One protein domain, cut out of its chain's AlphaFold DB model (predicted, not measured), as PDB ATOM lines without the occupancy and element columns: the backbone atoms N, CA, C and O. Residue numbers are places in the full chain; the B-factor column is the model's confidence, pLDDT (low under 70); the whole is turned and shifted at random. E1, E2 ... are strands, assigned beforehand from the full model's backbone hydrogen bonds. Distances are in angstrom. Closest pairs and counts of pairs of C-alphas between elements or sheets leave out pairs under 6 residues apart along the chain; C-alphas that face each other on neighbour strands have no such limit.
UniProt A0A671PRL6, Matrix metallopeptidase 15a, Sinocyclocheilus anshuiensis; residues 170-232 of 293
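What this domain is: This is residues 170 to 232 of the 293 residues of the protein "Matrix metallopeptidase 15a" of Sinocyclocheilus anshuiensis (UniProt A0A671PRL6). With little regular structure, this is one small sheet of three strands, the long E2 in the middle with E1 and E3 along its two sides, joined by two long loops. The 63 printed residues hold three named strands, E1, E2, E3, with 22 residues, and no named helix: all strand, an antiparallel meander, each strand the neighbour of the one before. It is only just compact, close to loose, with a radius of gyration of the C-alphas of 12.6 A, spanning 36 by 29 by 16 A.

Where its parts are: E1, residues 170 to 175, begins at C-alpha 170 (11.568, -47.112, 48.000). E2, residues 195 to 204, is 28.8 A long. E3, residues 227 to 232, ends at C-alpha 232 (-5.922, -46.674, 37.823).

How they stand to each other: Hairpin E1 and E2 is antiparallel at 154 degrees; N 173 and O 199, 2.9 A, are within hydrogen-bond range. Hairpin E2 and E3 is antiparallel at 163 degrees, with N 200 and O 228 at 2.8 A. The sheet is only just strongly twisted, up to 4.0 A off its best plane.

The domain as a whole: The printed part has no cut. Both links are long, 19 and 22 residues. Residues 204 to 226 have pLDDT under 70.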
ATOM      1  N   VAL A 170      12.638 -47.439  48.942       79.38
ATOM      2  CA  VAL A 170      11.568 -47.112  48.000       79.38
ATOM      3  C   VAL A 170      10.359 -46.638  48.784       79.38
ATOM      4  O   VAL A 170       9.846 -47.352  49.647       79.38
ATOM      5  N   GLU A 171       9.882 -45.446  48.454       80.44
ATOM      6  CA  GLU A 171       8.679 -44.868  49.030       80.44
ATOM      7  C   GLU A 171       7.544 -44.923  48.002       80.44
ATOM      8  O   GLU A 171       7.683 -44.485  46.856       80.44
ATOM      9  N   MET A 172       6.410 -45.490  48.418       84.31
ATOM     10  CA  MET A 172       5.173 -45.479  47.646       84.31
ATOM     11  C   MET A 172       4.179 -44.537  48.314       84.31
ATOM     12  O   MET A 172       3.787 -44.754  49.460       84.31
ATOM     13  N   SER A 173       3.713 -43.554  47.550       87.38
ATOM     14  CA  SER A 173       2.776 -42.535  48.014       87.38
ATOM     15  C   SER A 173       1.535 -42.495  47.129       87.38
ATOM     16  O   SER A 173       1.607 -42.552  45.899       87.38
ATOM     17  N   LEU A 174       0.377 -42.397  47.779       88.88
ATOM     18  CA  LEU A 174      -0.928 -42.246  47.141       88.88
ATOM     19  C   LEU A 174      -1.306 -40.765  47.117       88.88
ATOM     20  O   LEU A 174      -1.198 -40.086  48.138       88.88
ATOM     21  N   TYR A 175      -1.811 -40.291  45.984       88.50
ATOM     22  CA  TYR A 175      -2.212 -38.905  45.767       88.50
ATOM     23  C   TYR A 175      -3.694 -38.800  45.425       88.50
ATOM     24  O   TYR A 175      -4.281 -39.694  44.807       88.50
ATOM     25  N   LYS A 176      -4.298 -37.690  45.846       86.88
ATOM     26  CA  LYS A 176      -5.703 -37.362  45.563       86.88
ATOM     27  C   LYS A 176      -5.895 -36.776  44.168       86.88
ATOM     28  O   LYS A 176      -6.990 -36.842  43.617       86.88
ATOM     29  N   ASP A 177      -4.842 -36.190  43.612       87.31
ATOM     30  CA  ASP A 177      -4.867 -35.430  42.375       87.31
ATOM     31  C   ASP A 177      -3.897 -35.988  41.326       87.31
ATOM     32  O   ASP A 177      -2.834 -36.524  41.631       87.31
ATOM     33  N   HIS A 178      -4.244 -35.785  40.054       83.69
ATOM     34  CA  HIS A 178      -3.420 -36.174  38.907       83.69
ATOM     35  C   HIS A 178      -2.103 -35.398  38.790       83.69
ATOM     36  O   HIS A 178      -1.232 -35.803  38.020       83.69
ATOM     37  N   ALA A 179      -1.966 -34.280  39.508       85.50
ATOM     38  CA  ALA A 179      -0.746 -33.486  39.545       85.50
ATOM     39  C   ALA A 179       0.221 -33.942  40.654       85.50
ATOM     40  O   ALA A 179       1.330 -33.415  40.728       85.50
ATOM     41  N   TYR A 180      -0.145 -34.965  41.443       85.00
ATOM     42  CA  TYR A 180       0.678 -35.539  42.511       85.00
ATOM     43  C   TYR A 180       1.111 -34.487  43.548       85.00
ATOM     44  O   TYR A 180       2.274 -34.435  43.952       85.00
ATOM     45  N   THR A 181       0.180 -33.623  43.963       85.81
ATOM     46  CA  THR A 181       0.446 -32.521  44.902       85.81
ATOM     47  C   THR A 181      -0.083 -32.794  46.308       85.81
ATOM     48  O   THR A 181       0.587 -32.459  47.285       85.81
ATOM     49  N   GLU A 182      -1.239 -33.446  46.437       88.00
ATOM     50  CA  GLU A 182      -1.882 -33.725  47.720       88.00
ATOM     51  C   GLU A 182      -1.827 -35.225  48.053       88.00
ATOM     52  O   GLU A 182      -2.667 -36.023  47.624       88.00
ATOM     53  N   ALA A 183      -0.819 -35.608  48.840       87.69
ATOM     54  CA  ALA A 183      -0.624 -36.985  49.281       87.69
ATOM     55  C   ALA A 183      -1.570 -37.368  50.432       87.69
ATOM     56  O   ALA A 183      -1.906 -36.559  51.305       87.69
ATOM     57  N   PHE A 184      -1.967 -38.637  50.475       84.50
ATOM     58  CA  PHE A 184      -2.612 -39.212  51.649       84.50
ATOM     59  C   PHE A 184      -1.576 -39.452  52.751       84.50
ATOM     60  O   PHE A 184      -0.604 -40.172  52.558       84.50
ATOM     61  N   THR A 185      -1.814 -38.886  53.930       83.81
ATOM     62  CA  THR A 185      -0.943 -39.036  55.109       83.81
ATOM     63  C   THR A 185      -1.372 -40.175  56.039       83.81
ATOM     64  O   THR A 185      -0.690 -40.485  57.011       83.81
ATOM     65  N   SER A 186      -2.510 -40.809  55.752       83.69
ATOM     66  CA  SER A 186      -3.078 -41.924  56.510       83.69
ATOM     67  C   SER A 186      -3.849 -42.862  55.585       83.69
ATOM     68  O   SER A 186      -4.219 -42.467  54.482       83.69
ATOM     69  N   ALA A 187      -4.153 -44.074  56.059       81.94
ATOM     70  CA  ALA A 187      -4.926 -45.068  55.313       81.94
ATOM     71  C   ALA A 187      -6.270 -44.485  54.808       81.94
ATOM     72  O   ALA A 187      -7.126 -44.140  55.631       81.94
ATOM     73  N   PRO A 188      -6.466 -44.339  53.482       83.69
ATOM     74  CA  PRO A 188      -7.660 -43.712  52.932       83.69
ATOM     75  C   PRO A 188      -8.801 -44.711  52.721       83.69
ATOM     76  O   PRO A 188      -8.585 -45.865  52.353       83.69
ATOM     77  N   THR A 189     -10.039 -44.237  52.862       83.31
ATOM     78  CA  THR A 189     -11.238 -44.974  52.437       83.31
ATOM     79  C   THR A 189     -11.621 -44.522  51.031       83.31
ATOM     80  O   THR A 189     -12.169 -43.434  50.862       83.31
ATOM     81  N   ILE A 190     -11.324 -45.347  50.025       84.62
ATOM     82  CA  ILE A 190     -11.527 -45.042  48.600       84.62
ATOM     83  C   ILE A 190     -12.765 -45.789  48.094       84.62
ATOM     84  O   ILE A 190     -12.947 -46.969  48.416       84.62
ATOM     85  N   LYS A 191     -13.638 -45.129  47.325       83.44
ATOM     86  CA  LYS A 191     -14.835 -45.779  46.773       83.44
ATOM     87  C   LYS A 191     -14.494 -46.509  45.474       83.44
ATOM     88  O   LYS A 191     -13.561 -46.159  44.761       83.44
ATOM     89  N   LEU A 192     -15.270 -47.548  45.157       82.69
ATOM     90  CA  LEU A 192     -15.163 -48.223  43.861       82.69
ATOM     91  C   LEU A 192     -15.459 -47.237  42.727       82.69
ATOM     92  O   LEU A 192     -16.469 -46.534  42.778       82.69
ATOM     93  N   GLY A 193     -14.601 -47.238  41.707       74.75
ATOM     94  CA  GLY A 193     -14.680 -46.312  40.576       74.75
ATOM     95  C   GLY A 193     -13.998 -44.959  40.799       74.75
ATOM     96  O   GLY A 193     -13.914 -44.188  39.848       74.75
ATOM     97  N   ASP A 194     -13.482 -44.671  42.000       83.06
ATOM     98  CA  ASP A 194     -12.593 -43.524  42.193       83.06
ATOM     99  C   ASP A 194     -11.243 -43.811  41.514       83.06
ATOM    100  O   ASP A 194     -10.695 -44.913  41.633       83.06
ATOM    101  N   GLN A 195     -10.693 -42.811  40.821       83.31
ATOM    102  CA  GLN A 195      -9.368 -42.904  40.214       83.31
ATOM    103  C   GLN A 195      -8.287 -42.612  41.256       83.31
ATOM    104  O   GLN A 195      -8.350 -41.617  41.978       83.31
ATOM    105  N   ILE A 196      -7.280 -43.477  41.312       83.88
ATOM    106  CA  ILE A 196      -6.180 -43.397  42.271       83.88
ATOM    107  C   ILE A 196      -4.904 -43.031  41.535       83.88
ATOM    108  O   ILE A 196      -4.622 -43.587  40.475       83.88
ATOM    109  N   TYR A 197      -4.112 -42.144  42.133       87.44
ATOM    110  CA  TYR A 197      -2.810 -41.726  41.627       87.44
ATOM    111  C   TYR A 197      -1.716 -42.259  42.547       87.44
ATOM    112  O   TYR A 197      -1.727 -41.993  43.748       87.44
ATOM    113  N   VAL A 198      -0.784 -43.034  42.000       85.56
ATOM    114  CA  VAL A 198       0.301 -43.663  42.758       85.56
ATOM    115  C   VAL A 198       1.639 -43.176  42.228       85.56
ATOM    116  O   VAL A 198       1.899 -43.231  41.023       85.56
ATOM    117  N   GLN A 199       2.493 -42.717  43.138       85.25
ATOM    118  CA  GLN A 199       3.893 -42.422  42.868       85.25
ATOM    119  C   GLN A 199       4.768 -43.421  43.616       85.25
ATOM    120  O   GLN A 199       4.574 -43.657  44.807       85.25
ATOM    121  N   ILE A 200       5.743 -43.979  42.912       83.56
ATOM    122  CA  ILE A 200       6.817 -44.785  43.483       83.56
ATOM    123  C   ILE A 200       8.108 -44.019  43.236       83.56
ATOM    124  O   ILE A 200       8.389 -43.673  42.088       83.56
ATOM    125  N   GLN A 201       8.877 -43.758  44.287       81.81
ATOM    126  CA  GLN A 201      10.165 -43.073  44.197       81.81
ATOM    127  C   GLN A 201      11.242 -43.844  44.958       81.81
ATOM    128  O   GLN A 201      10.986 -44.366  46.044       81.81
ATOM    129  N   VAL A 202      12.439 -43.925  44.384       78.38
ATOM    130  CA  VAL A 202      13.625 -44.439  45.081       78.38
ATOM    131  C   VAL A 202      14.267 -43.269  45.818       78.38
ATOM    132  O   VAL A 202      14.761 -42.349  45.172       78.38
ATOM    133  N   THR A 203      14.226 -43.278  47.149       73.56
ATOM    134  CA  THR A 203      14.769 -42.192  47.978       73.56
ATOM    135  C   THR A 203      16.247 -42.386  48.272       73.56
ATOM    136  O   THR A 203      16.966 -41.411  48.430       73.56
ATOM    137  N   GLU A 204      16.733 -43.627  48.330       67.81
ATOM    138  CA  GLU A 204      18.158 -43.899  48.523       67.81
ATOM    139  C   GLU A 204      18.569 -45.174  47.788       67.81
ATOM    140  O   GLU A 204      17.908 -46.196  47.966       67.81
ATOM    141  N   PRO A 205      19.666 -45.161  47.011       61.16
ATOM    142  CA  PRO A 205      20.330 -43.991  46.416       61.16
ATOM    143  C   PRO A 205      19.518 -43.402  45.238       61.16
ATOM    144  O   PRO A 205      19.159 -44.129  44.310       61.16
ATOM    145  N   GLU A 206      19.281 -42.081  45.250       54.91
ATOM    146  CA  GLU A 206      18.394 -41.358  44.307       54.91
ATOM    147  C   GLU A 206      18.779 -41.495  42.816       54.91
ATOM    148  O   GLU A 206      17.911 -41.376  41.951       54.91
ATOM    149  N   ASP A 207      20.046 -41.816  42.513       56.41
ATOM    150  CA  ASP A 207      20.616 -41.775  41.152       56.41
ATOM    151  C   ASP A 207      21.049 -43.141  40.587       56.41
ATOM    152  O   ASP A 207      21.522 -43.226  39.452       56.41
ATOM    153  N   PHE A 208      20.931 -44.229  41.356       50.19
ATOM    154  CA  PHE A 208      21.452 -45.537  40.925       50.19
ATOM    155  C   PHE A 208      20.417 -46.389  40.180       50.19
ATOM    156  O   PHE A 208      20.768 -47.264  39.385       50.19
ATOM    157  N   PHE A 209      19.129 -46.145  40.427       51.62
ATOM    158  CA  PHE A 209      18.043 -46.998  39.956       51.62
ATOM    159  C   PHE A 209      17.120 -46.247  38.999       51.62
ATOM    160  O   PHE A 209      16.319 -45.405  39.395       51.62
ATOM    161  N   HIS A 210      17.184 -46.612  37.718       56.81
ATOM    162  CA  HIS A 210      16.196 -46.195  36.728       56.81
ATOM    163  C   HIS A 210      15.076 -47.231  36.654       56.81
ATOM    164  O   HIS A 210      15.280 -48.367  36.214       56.81
ATOM    165  N   LEU A 211      13.873 -46.840  37.073       53.53
ATOM    166  CA  LEU A 211      12.700 -47.701  37.000       53.53
ATOM    167  C   LEU A 211      12.162 -47.709  35.560       53.53
ATOM    168  O   LEU A 211      11.717 -46.686  35.040       53.53
ATOM    169  N   ARG A 212      12.196 -48.875  34.899       53.94
ATOM    170  CA  ARG A 212      11.669 -49.058  33.535       53.94
ATOM    171  C   ARG A 212      10.439 -49.963  33.556       53.94
ATOM    172  O   ARG A 212      10.509 -51.106  33.994       53.94
ATOM    173  N   SER A 213       9.319 -49.458  33.045       50.72
ATOM    174  CA  SER A 213       8.074 -50.222  32.913       50.72
ATOM    175  C   SER A 213       8.155 -51.226  31.754       50.72
ATOM    176  O   SER A 213       8.422 -50.852  30.609       50.72
ATOM    177  N   GLY A 214       7.924 -52.507  32.049       45.47
ATOM    178  CA  GLY A 214       7.670 -53.548  31.055       45.47
ATOM    179  C   GLY A 214       6.166 -53.689  30.822       45.47
ATOM    180  O   GLY A 214       5.480 -54.206  31.690       45.47
ATOM    181  N   PHE A 215       5.691 -53.203  29.670       41.81
ATOM    182  CA  PHE A 215       4.371 -53.402  29.038       41.81
ATOM    183  C   PHE A 215       3.131 -53.600  29.944       41.81
ATOM    184  O   PHE A 215       2.929 -54.661  30.528       41.81
ATOM    185  N   SER A 216       2.184 -52.653  29.889       42.31
ATOM    186  CA  SER A 216       0.767 -52.921  30.178       42.31
ATOM    187  C   SER A 216      -0.154 -52.121  29.252       42.31
ATOM    188  O   SER A 216       0.192 -51.029  28.797       42.31
ATOM    189  N   HIS A 217      -1.310 -52.713  28.945       46.41
ATOM    190  CA  HIS A 217      -2.382 -52.148  28.130       46.41
ATOM    191  C   HIS A 217      -2.810 -50.775  28.690       46.41
ATOM    192  O   HIS A 217      -3.283 -50.670  29.817       46.41
ATOM    193  N   THR A 218      -2.647 -49.736  27.868       46.72
ATOM    194  CA  THR A 218      -3.274 -48.407  27.995       46.72
ATOM    195  C   THR A 218      -3.037 -47.623  29.291       46.72
ATOM    196  O   THR A 218      -4.014 -47.226  29.908       46.72
ATOM    197  N   LEU A 219      -1.795 -47.293  29.674       46.03
ATOM    198  CA  LEU A 219      -1.544 -46.203  30.638       46.03
ATOM    199  C   LEU A 219      -0.263 -45.419  30.307       46.03
ATOM    200  O   LEU A 219       0.710 -45.973  29.797       46.03
ATOM    201  N   LEU A 220      -0.327 -44.105  30.545       44.50
ATOM    202  CA  LEU A 220       0.660 -43.096  30.158       44.50
ATOM    203  C   LEU A 220       2.048 -43.353  30.759       44.50
ATOM    204  O   LEU A 220       2.206 -43.766  31.904       44.50
ATOM    205  N   VAL A 221       3.045 -43.080  29.920       47.59
ATOM    206  CA  VAL A 221       4.480 -43.253  30.143       47.59
ATOM    207  C   VAL A 221       4.966 -42.363  31.288       47.59
ATOM    208  O   VAL A 221       4.723 -41.161  31.268       47.59
ATOM    209  N   ASN A 222       5.744 -42.928  32.214       48.94
ATOM    210  CA  ASN A 222       6.759 -42.173  32.947       48.94
ATOM    211  C   ASN A 222       7.981 -43.072  33.166       48.94
ATOM    212  O   ASN A 222       7.905 -44.070  33.878       48.94
ATOM    213  N   GLY A 223       9.077 -42.766  32.475       51.19
ATOM    214  CA  GLY A 223      10.263 -43.621  32.408       51.19
ATOM    215  C   GLY A 223      11.533 -42.834  32.110       51.19
ATOM    216  O   GLY A 223      12.294 -43.228  31.234       51.19
ATOM    217  N   GLU A 224      11.733 -41.718  32.812       53.47
ATOM    218  CA  GLU A 224      12.910 -40.851  32.650       53.47
ATOM    219  C   GLU A 224      13.520 -40.433  34.009       53.47
ATOM    220  O   GLU A 224      14.014 -39.324  34.161       53.47
ATOM    221  N   GLY A 225      13.474 -41.302  35.035       62.25
ATOM    222  CA  GLY A 225      14.060 -40.998  36.352       62.25
ATOM    223  C   GLY A 225      13.902 -42.094  37.417       62.25
ATOM    224  O   GLY A 225      13.496 -43.217  37.112       62.25
ATOM    225  N   SER A 226      14.215 -41.753  38.670       67.94
ATOM    226  CA  SER A 226      14.037 -42.583  39.880       67.94
ATOM    227  C   SER A 226      12.597 -42.599  40.418       67.94
ATOM    228  O   SER A 226      12.303 -43.267  41.409       67.94
ATOM    229  N   THR A 227      11.681 -41.910  39.725       72.19
ATOM    230  CA  THR A 227      10.267 -41.770  40.093       72.19
ATOM    231  C   THR A 227       9.352 -42.268  38.977       72.19
ATOM    232  O   THR A 227       9.453 -41.838  37.827       72.19
ATOM    233  N   VAL A 228       8.400 -43.131  39.331       79.00
ATOM    234  CA  VAL A 228       7.348 -43.642  38.444       79.00
ATOM    235  C   VAL A 228       5.992 -43.204  38.966       79.00
ATOM    236  O   VAL A 228       5.717 -43.250  40.162       79.00
ATOM    237  N   ARG A 229       5.129 -42.790  38.042       80.94
ATOM    238  CA  ARG A 229       3.773 -42.328  38.325       80.94
ATOM    239  C   ARG A 229       2.794 -43.093  37.458       80.94
ATOM    240  O   ARG A 229       3.025 -43.220  36.256       80.94
ATOM    241  N   TYR A 230       1.722 -43.586  38.053       80.00
ATOM    242  CA  TYR A 230       0.643 -44.241  37.326       80.00
ATOM    243  C   TYR A 230      -0.693 -44.017  38.028       80.00
ATOM    244  O   TYR A 230      -0.748 -43.724  39.222       80.00
ATOM    245  N   SER A 231      -1.780 -44.167  37.275       81.12
ATOM    246  CA  SER A 231      -3.133 -44.075  37.809       81.12
ATOM    247  C   SER A 231      -4.010 -45.215  37.322       81.12
ATOM    248  O   SER A 231      -3.823 -45.727  36.219       81.12
ATOM    249  N   PHE A 232      -4.953 -45.633  38.157       81.44
ATOM    250  CA  PHE A 232      -5.922 -46.674  37.823       81.44
ATOM    251  C   PHE A 232      -7.220 -46.475  38.605       81.44
ATOM    252  O   PHE A 232      -7.227 -45.843  39.662       81.44
TER     253      PHE A 232